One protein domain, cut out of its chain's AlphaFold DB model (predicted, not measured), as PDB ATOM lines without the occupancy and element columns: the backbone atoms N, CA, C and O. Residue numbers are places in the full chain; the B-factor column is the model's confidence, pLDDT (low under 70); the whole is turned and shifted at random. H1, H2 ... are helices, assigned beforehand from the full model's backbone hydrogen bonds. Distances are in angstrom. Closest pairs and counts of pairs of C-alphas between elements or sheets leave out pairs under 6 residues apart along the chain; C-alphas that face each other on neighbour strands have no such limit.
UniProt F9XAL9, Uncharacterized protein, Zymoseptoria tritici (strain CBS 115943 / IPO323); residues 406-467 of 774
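This is residues 406 to 467 of the 774 residues of an uncharacterized protein of Zymoseptoria tritici (strain CBS 115943 / IPO323) (UniProt F9XAL9). One long helix, H2, runs along most of an elongated model: short H1 is turned off near its first residues at about a right angle, and past its last residues the backbone folds back, with H3 and then H4 packing on one side of H2 and crossing it at large angles. Residues 434 to 439 stick out at the end where the chain turns, and residues 463 to 467 trail toward the opposite end of the long axis. The 62 printed residues hold four named helices, H1, H2, H3 and H4 in that order, and no named strand; the class is all helix. The whole is only just compact, close to loose, with a radius of gyration of the C-alphas of 12.7 A and spans of 43 by 20 by 14 A.

H1, residues 406 to 412, and H2, residues 416 to 434, only just touch, with 3 pairs of C-alphas within 8 A. The closest C-alphas are those of Lys 409 and Asp 416, 6.9 A apart, and the lines are about perpendicular at 86 degrees; H2 touches H1 with residues 416 to 419 alone. H3, residues 443 to 453, touches residues 425 to 430 of H2, at a steep tilt of 64 degrees, opposite ways, with the C-alphas of Ala 425 and Ile 450 closest at 6.5 A. H4, residues 455 to 462, only just touches residues 418 to 422 of H2, with 3 pairs within 8 A; the C-alphas of Leu 422 and Ile 457 are closest at 6.6 A, and the lines are about perpendicular at 77 degrees. H2 is the hub, touching the three other helices, and the helix packing is mostly crossed, their lines at large angles. H3 and H4 touch only at the corner by their link, with the C-alphas of Val 451 and Asn 458 closest at 4.6 A. H1 and H4 are close but not clearly touching: the closest C-alphas, of Leu 412 and Leu 460, are 6.2 A apart. H1 and H3 are apart. In H1, H2, H3 and H4 every O i to N i+4 pair is within hydrogen-bond range.

H1 begins with C-alpha 406 at (282.542, 185.586, 227.286) and measures 10.2 A from first to last C-alpha. H2 measures 27.3 A, from C-alpha 416 at (280.358, 190.636, 220.476) to C-alpha 434 at (300.036, 208.930, 225.126). H3 measures 15.4 A. H4 measures 10.4 A and ends with C-alpha 462 at (274.760, 202.304, 232.615).

The two C-alphas farthest apart, those of Ser 438 and Thr 467, are 44.1 A apart. The printed part has no cut. The links H1 to H2 and H3 to H4 are tight, and H2 to H3, with 8 residues, is short. The mean pLDDT of the printed part is 86.6, and residues 464 to 467 are under 70.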
ATOM      1  N   ALA A 406     283.803 186.225 226.902       81.44
ATOM      2  CA  ALA A 406     282.542 185.586 227.286       81.44
ATOM      3  C   ALA A 406     281.960 186.094 228.626       81.44
ATOM      4  O   ALA A 406     280.739 186.111 228.791       81.44
ATOM      5  N   ARG A 407     282.797 186.534 229.577       83.62
ATOM      6  CA  ARG A 407     282.338 187.138 230.840       83.62
ATOM      7  C   ARG A 407     281.904 188.586 230.652       83.62
ATOM      8  O   ARG A 407     280.838 188.936 231.148       83.62
ATOM      9  N   MET A 408     282.640 189.379 229.868       87.19
ATOM     10  CA  MET A 408     282.203 190.731 229.479       87.19
ATOM     11  C   MET A 408     280.844 190.683 228.763       87.19
ATOM     12  O   MET A 408     279.938 191.446 229.095       87.19
ATOM     13  N   LYS A 409     280.657 189.703 227.863       87.00
ATOM     14  CA  LYS A 409     279.385 189.430 227.177       87.00
ATOM     15  C   LYS A 409     278.234 189.134 228.139       87.00
ATOM     16  O   LYS A 409     277.139 189.663 227.970       87.00
ATOM     17  N   LYS A 410     278.482 188.287 229.146       85.25
ATOM     18  CA  LYS A 410     277.483 187.923 230.160       85.25
ATOM     19  C   LYS A 410     277.126 189.107 231.065       85.25
ATOM     20  O   LYS A 410     275.954 189.262 231.385       85.25
ATOM     21  N   LEU A 411     278.112 189.919 231.448       86.81
ATOM     22  CA  LEU A 411     277.934 191.088 232.313       86.81
ATOM     23  C   LEU A 411     277.135 192.202 231.625       86.81
ATOM     24  O   LEU A 411     276.153 192.679 232.178       86.81
ATOM     25  N   LEU A 412     277.534 192.597 230.412       86.06
ATOM     26  CA  LEU A 412     276.917 193.708 229.674       86.06
ATOM     27  C   LEU A 412     275.657 193.304 228.883       86.06
ATOM     28  O   LEU A 412     275.064 194.143 228.207       86.06
ATOM     29  N   CYS A 413     275.277 192.021 228.918       83.94
ATOM     30  CA  CYS A 413     274.158 191.430 228.171       83.94
ATOM     31  C   CYS A 413     274.117 191.830 226.679       83.94
ATOM     32  O   CYS A 413     273.048 192.061 226.115       83.94
ATOM     33  N   CYS A 414     275.284 191.934 226.037       83.31
ATOM     34  CA  CYS A 414     275.433 192.554 224.721       83.31
ATOM     35  C   CYS A 414     276.026 191.612 223.659       83.31
ATOM     36  O   CYS A 414     276.542 190.535 223.947       83.31
ATOM     37  N   GLU A 415     275.984 192.038 222.398       86.00
ATOM     38  CA  GLU A 415     276.662 191.350 221.298       86.00
ATOM     39  C   GLU A 415     278.180 191.585 221.277       86.00
ATOM     40  O   GLU A 415     278.678 192.640 221.675       86.00
ATOM     41  N   ASP A 416     278.906 190.639 220.685       86.19
ATOM     42  CA  ASP A 416     280.358 190.636 220.476       86.19
ATOM     43  C   ASP A 416     280.873 191.925 219.811       86.19
ATOM     44  O   ASP A 416     281.943 192.431 220.161       86.19
ATOM     45  N   ARG A 417     280.096 192.500 218.879       88.88
ATOM     46  CA  ARG A 417     280.423 193.779 218.223       88.88
ATOM     47  C   ARG A 417     280.547 194.942 219.210       88.88
ATOM     48  O   ARG A 417     281.360 195.835 218.991       88.88
ATOM     49  N   HIS A 418     279.785 194.926 220.302       87.81
ATOM     50  CA  HIS A 418     279.799 195.986 221.307       87.81
ATOM     51  C   HIS A 418     280.989 195.861 222.266       87.81
ATOM     52  O   HIS A 418     281.589 196.871 222.620       87.81
ATOM     53  N   ILE A 419     281.400 194.634 222.601       89.31
ATOM     54  CA  ILE A 419     282.598 194.374 223.416       89.31
ATOM     55  C   ILE A 419     283.855 194.783 222.639       89.31
ATOM     56  O   ILE A 419     284.670 195.546 223.146       89.31
ATOM     57  N   ARG A 420     283.960 194.395 221.360       90.56
ATOM     58  CA  ARG A 420     285.066 194.832 220.486       90.56
ATOM     59  C   ARG A 420     285.112 196.352 220.323       90.56
ATOM     60  O   ARG A 420     286.188 196.940 220.311       90.56
ATOM     61  N   ARG A 421     283.950 197.009 220.226       91.44
ATOM     62  CA  ARG A 421     283.842 198.478 220.181       91.44
ATOM     63  C   ARG A 421     284.337 199.126 221.483       91.44
ATOM     64  O   ARG A 421     285.049 200.122 221.415       91.44
ATOM     65  N   LEU A 422     284.035 198.527 222.639       91.75
ATOM     66  CA  LEU A 422     284.544 198.937 223.953       91.75
ATOM     67  C   LEU A 422     286.076 198.804 224.039       91.75
ATOM     68  O   LEU A 422     286.760 199.771 224.371       91.75
ATOM     69  N   GLU A 423     286.620 197.639 223.675       92.88
ATOM     70  CA  GLU A 423     288.065 197.361 223.639       92.88
ATOM     71  C   GLU A 423     288.814 198.342 222.723       92.88
ATOM     72  O   GLU A 423     289.838 198.906 223.113       92.88
ATOM     73  N   VAL A 424     288.289 198.587 221.516       92.69
ATOM     74  CA  VAL A 424     288.868 199.529 220.547       92.69
ATOM     75  C   VAL A 424     288.798 200.971 221.052       92.69
ATOM     76  O   VAL A 424     289.770 201.703 220.875       92.69
ATOM     77  N   ALA A 425     287.717 201.386 221.718       92.94
ATOM     78  CA  ALA A 425     287.608 202.729 222.290       92.94
ATOM     79  C   ALA A 425     288.652 202.975 223.397       92.94
ATOM     80  O   ALA A 425     289.333 204.002 223.371       92.94
ATOM     81  N   VAL A 426     288.849 202.013 224.310       93.88
ATOM     82  CA  VAL A 426     289.903 202.074 225.346       93.88
ATOM     83  C   VAL A 426     291.293 202.102 224.709       93.88
ATOM     84  O   VAL A 426     292.097 202.989 225.006       93.88
ATOM     85  N   ARG A 427     291.566 201.168 223.788       93.44
ATOM     86  CA  ARG A 427     292.871 201.030 223.124       93.44
ATOM     87  C   ARG A 427     293.226 202.250 222.274       93.44
ATOM     88  O   ARG A 427     294.392 202.641 222.244       93.44
ATOM     89  N   LYS A 428     292.241 202.875 221.621       92.62
ATOM     90  CA  LYS A 428     292.425 204.124 220.875       92.62
ATOM     91  C   LYS A 428     292.671 205.303 221.814       92.62
ATOM     92  O   LYS A 428     293.679 205.977 221.644       92.62
ATOM     93  N   TYR A 429     291.815 205.530 222.814       93.88
ATOM     94  CA  TYR A 429     291.944 206.703 223.687       93.88
ATOM     95  C   TYR A 429     293.292 206.744 224.420       93.88
ATOM     96  O   TYR A 429     293.950 207.782 224.435       93.88
ATOM     97  N   ILE A 430     293.743 205.611 224.970       92.81
ATOM     98  CA  ILE A 430     295.026 205.542 225.686       92.81
ATOM     99  C   ILE A 430     296.208 205.832 224.742       92.81
ATOM    100  O   ILE A 430     297.120 206.563 225.129       92.81
ATOM    101  N   LYS A 431     296.179 205.343 223.491       90.38
ATOM    102  CA  LYS A 431     297.213 205.647 222.481       90.38
ATOM    103  C   LYS A 431     297.171 207.108 222.014       90.38
ATOM    104  O   LYS A 431     298.211 207.761 221.996       90.38
ATOM    105  N   ASP A 432     295.987 207.636 221.702       90.25
ATOM    106  CA  ASP A 432     295.794 209.026 221.264       90.25
ATOM    107  C   ASP A 432     296.198 210.040 222.353       90.25
ATOM    108  O   ASP A 432     296.654 211.139 222.030       90.25
ATOM    109  N   TYR A 433     296.059 209.674 223.635       90.50
ATOM    110  CA  TYR A 433     296.507 210.467 224.783       90.50
ATOM    111  C   TYR A 433     298.023 210.359 225.006       90.50
ATOM    112  O   TYR A 433     298.692 211.381 225.150       90.50
ATOM    113  N   ALA A 434     298.592 209.148 224.975       87.56
ATOM    114  CA  ALA A 434     300.036 208.930 225.126       87.56
ATOM    115  C   ALA A 434     300.869 209.579 223.999       87.56
ATOM    116  O   ALA A 434     302.015 209.957 224.214       87.56
ATOM    117  N   ALA A 435     300.283 209.782 222.814       86.88
ATOM    118  CA  ALA A 435     300.894 210.553 221.728       86.88
ATOM    119  C   ALA A 435     300.941 212.079 221.980       86.88
ATOM    120  O   ALA A 435     301.574 212.803 221.214       86.88
ATOM    121  N   ARG A 436     300.255 212.584 223.017       90.00
ATOM    122  CA  ARG A 436     300.113 214.022 223.337       90.00
ATOM    123  C   ARG A 436     300.626 214.399 224.728       90.00
ATOM    124  O   ARG A 436     300.889 215.573 224.977       90.00
ATOM    125  N   HIS A 437     300.757 213.427 225.630       89.75
ATOM    126  CA  HIS A 437     301.090 213.635 227.037       89.75
ATOM    127  C   HIS A 437     302.147 212.629 227.506       89.75
ATOM    128  O   HIS A 437     302.096 211.451 227.166       89.75
ATOM    129  N   SER A 438     303.086 213.083 228.338       81.12
ATOM    130  CA  SER A 438     304.200 212.278 228.867       81.12
ATOM    131  C   SER A 438     303.808 211.260 229.948       81.12
ATOM    132  O   SER A 438     304.653 210.494 230.408       81.12
ATOM    133  N   LEU A 439     302.541 211.251 230.366       86.00
ATOM    134  CA  LEU A 439     301.969 210.327 231.341       86.00
ATOM    135  C   LEU A 439     300.705 209.684 230.745       86.00
ATOM    136  O   LEU A 439     299.977 210.364 230.016       86.00
ATOM    137  N   PRO A 440     300.411 208.406 231.051       86.94
ATOM    138  CA  PRO A 440     299.163 207.778 230.632       86.94
ATOM    139  C   PRO A 440     297.954 208.486 231.272       86.94
ATOM    140  O   PRO A 440     298.065 208.967 232.405       86.94
ATOM    141  N   PRO A 441     296.790 208.529 230.595       91.44
ATOM    142  CA  PRO A 441     295.573 209.078 231.186       91.44
ATOM    143  C   PRO A 441     295.141 208.197 232.356       91.44
ATOM    144  O   PRO A 441     295.311 206.979 232.301       91.44
ATOM    145  N   THR A 442     294.525 208.761 233.395       91.88
ATOM    146  CA  THR A 442     293.966 207.922 234.461       91.88
ATOM    147  C   THR A 442     292.793 207.085 233.942       91.88
ATOM    148  O   THR A 442     292.118 207.434 232.967       91.88
ATOM    149  N   SER A 443     292.482 205.990 234.642       91.44
ATOM    150  CA  SER A 443     291.292 205.176 234.352       91.44
ATOM    151  C   SER A 443     290.012 206.024 234.380       91.44
ATOM    152  O   SER A 443     289.160 205.901 233.501       91.44
ATOM    153  N   ARG A 444     289.907 206.974 235.322       91.56
ATOM    154  CA  ARG A 444     288.755 207.880 235.430       91.56
ATOM    155  C   ARG A 444     288.596 208.769 234.195       91.56
ATOM    156  O   ARG A 444     287.490 208.867 233.674       91.56
ATOM    157  N   GLU A 445     289.674 209.394 233.726       91.00
ATOM    158  CA  GLU A 445     289.655 210.249 232.529       91.00
ATOM    159  C   GLU A 445     289.352 209.432 231.270       91.00
ATOM    160  O   GLU A 445     288.491 209.820 230.481       91.00
ATOM    161  N   THR A 446     289.974 208.254 231.146       93.31
ATOM    162  CA  THR A 446     289.737 207.292 230.058       93.31
ATOM    163  C   THR A 446     288.255 206.948 229.940       93.31
ATOM    164  O   THR A 446     287.646 207.147 228.889       93.31
ATOM    165  N   TRP A 447     287.632 206.503 231.033       94.12
ATOM    166  CA  TRP A 447     286.220 206.130 231.015       94.12
ATOM    167  C   TRP A 447     285.286 207.332 230.844       94.12
ATOM    168  O   TRP A 447     284.296 207.213 230.125       94.12
ATOM    169  N   GLN A 448     285.611 208.507 231.396       92.50
ATOM    170  CA  GLN A 448     284.838 209.732 231.151       92.50
ATOM    171  C   GLN A 448     284.889 210.188 229.684       92.50
ATOM    172  O   GLN A 448     283.871 210.634 229.154       92.50
ATOM    173  N   ALA A 449     286.035 210.073 229.008       90.88
ATOM    174  CA  ALA A 449     286.180 210.454 227.605       90.88
ATOM    175  C   ALA A 449     285.470 209.478 226.654       90.88
ATOM    176  O   ALA A 449     284.813 209.911 225.706       90.88
ATOM    177  N   ILE A 450     285.528 208.175 226.937       93.62
ATOM    178  CA  ILE A 450     284.832 207.144 226.154       93.62
ATOM    179  C   ILE A 450     283.313 207.289 226.309       93.62
ATOM    180  O   ILE A 450     282.599 207.360 225.314       93.62
ATOM    181  N   VAL A 451     282.815 207.441 227.541       92.12
ATOM    182  CA  VAL A 451     281.379 207.634 227.829       92.12
ATOM    183  C   VAL A 451     280.818 208.917 227.198       92.12
ATOM    184  O   VAL A 451     279.657 208.945 226.798       92.12
ATOM    185  N   ARG A 452     281.630 209.974 227.061       89.75
ATOM    186  CA  ARG A 452     281.236 211.214 226.364       89.75
ATOM    187  C   ARG A 452     281.273 211.110 224.839       89.75
ATOM    188  O   ARG A 452     280.510 211.810 224.185       89.75
ATOM    189  N   SER A 453     282.172 210.303 224.279       87.00
ATOM    190  CA  SER A 453     282.354 210.196 222.822       87.00
ATOM    191  C   SER A 453     281.523 209.084 222.176       87.00
ATOM    192  O   SER A 453     281.283 209.140 220.973       87.00
ATOM    193  N   ASP A 454     281.033 208.112 222.950       89.06
ATOM    194  CA  ASP A 454     280.240 206.996 222.440       89.06
ATOM    195  C   ASP A 454     278.986 206.723 223.291       89.06
ATOM    196  O   ASP A 454     279.031 206.079 224.343       89.06
ATOM    197  N   GLY A 455     277.831 207.177 222.792       85.12
ATOM    198  CA  GLY A 455     276.532 206.975 223.439       85.12
ATOM    199  C   GLY A 455     276.084 205.509 223.540       85.12
ATOM    200  O   GLY A 455     275.316 205.180 224.442       85.12
ATOM    201  N   VAL A 456     276.585 204.616 222.676       86.31
ATOM    202  CA  VAL A 456     276.288 203.173 222.755       86.31
ATOM    203  C   VAL A 456     277.070 202.555 223.912       86.31
ATOM    204  O   VAL A 456     276.506 201.794 224.695       86.31
ATOM    205  N   ILE A 457     278.345 202.928 224.073       89.69
ATOM    206  CA  ILE A 457     279.153 202.508 225.227       89.69
ATOM    207  C   ILE A 457     278.600 203.093 226.534       89.69
ATOM    208  O   ILE A 457     278.494 202.361 227.515       89.69
ATOM    209  N   ASN A 458     278.203 204.371 226.552       90.94
ATOM    210  CA  ASN A 458     277.558 204.992 227.714       90.94
ATOM    211  C   ASN A 458     276.344 204.174 228.183       90.94
ATOM    212  O   ASN A 458     276.282 203.770 229.342       90.94
ATOM    213  N   ALA A 459     275.428 203.862 227.263       84.62
ATOM    214  CA  ALA A 459     274.253 203.058 227.565       84.62
ATOM    215  C   ALA A 459     274.626 201.675 228.131       84.62
ATOM    216  O   ALA A 459     274.172 201.319 229.212       84.62
ATOM    217  N   LEU A 460     275.522 200.938 227.462       86.12
ATOM    218  CA  LEU A 460     275.969 199.609 227.906       86.12
ATOM    219  C   LEU A 460     276.593 199.607 229.312       86.12
ATOM    220  O   LEU A 460     276.403 198.652 230.062       86.12
ATOM    221  N   LEU A 461     277.323 200.665 229.677       88.69
ATOM    222  CA  LEU A 461     277.945 200.810 230.998       88.69
ATOM    223  C   LEU A 461     276.978 201.331 232.079       88.69
ATOM    224  O   LEU A 461     277.306 201.240 233.262       88.69
ATOM    225  N   ALA A 462     275.815 201.870 231.698       85.56
ATOM    226  CA  ALA A 462     274.760 202.304 232.615       85.56
ATOM    227  C   ALA A 462     273.782 201.168 232.980       85.56
ATOM    228  O   ALA A 462     273.254 201.148 234.095       85.56
ATOM    229  N   GLY A 463     273.560 200.228 232.055       77.75
ATOM    230  CA  GLY A 463     272.643 199.092 232.187       77.75
ATOM    231  C   GLY A 463     272.005 198.721 230.837       77.75
ATOM    232  O   GLY A 463     272.076 199.495 229.882       77.75
ATOM    233  N   PRO A 464     271.379 197.542 230.700       65.38
ATOM    234  CA  PRO A 464     270.846 197.099 229.416       65.38
ATOM    235  C   PRO A 464     269.669 197.972 228.948       65.38
ATOM    236  O   PRO A 464     268.628 198.028 229.595       65.38
ATOM    237  N   LEU A 465     269.788 198.555 227.749       53.16
ATOM    238  CA  LEU A 465     268.656 199.152 227.014       53.16
ATOM    239  C   LEU A 465     267.614 198.109 226.556       53.16
ATOM    240  O   LEU A 465     266.546 198.473 226.071       53.16
ATOM    241  N   SER A 466     267.931 196.814 226.662       46.25
ATOM    242  CA  SER A 466     267.057 195.732 226.218       46.25
ATOM    243  C   SER A 466     265.940 195.470 227.227       46.25
ATOM    244  O   SER A 466     266.145 194.816 228.248       46.25
ATOM    245  N   THR A 467     264.748 195.937 226.868       47.69
ATOM    246  CA  THR A 467     263.426 195.450 227.293       47.69
ATOM    247  C   THR A 467     263.415 194.047 227.921       47.69
ATOM    248  O   THR A 467     263.839 193.095 227.262       47.69
TER     249      THR A 467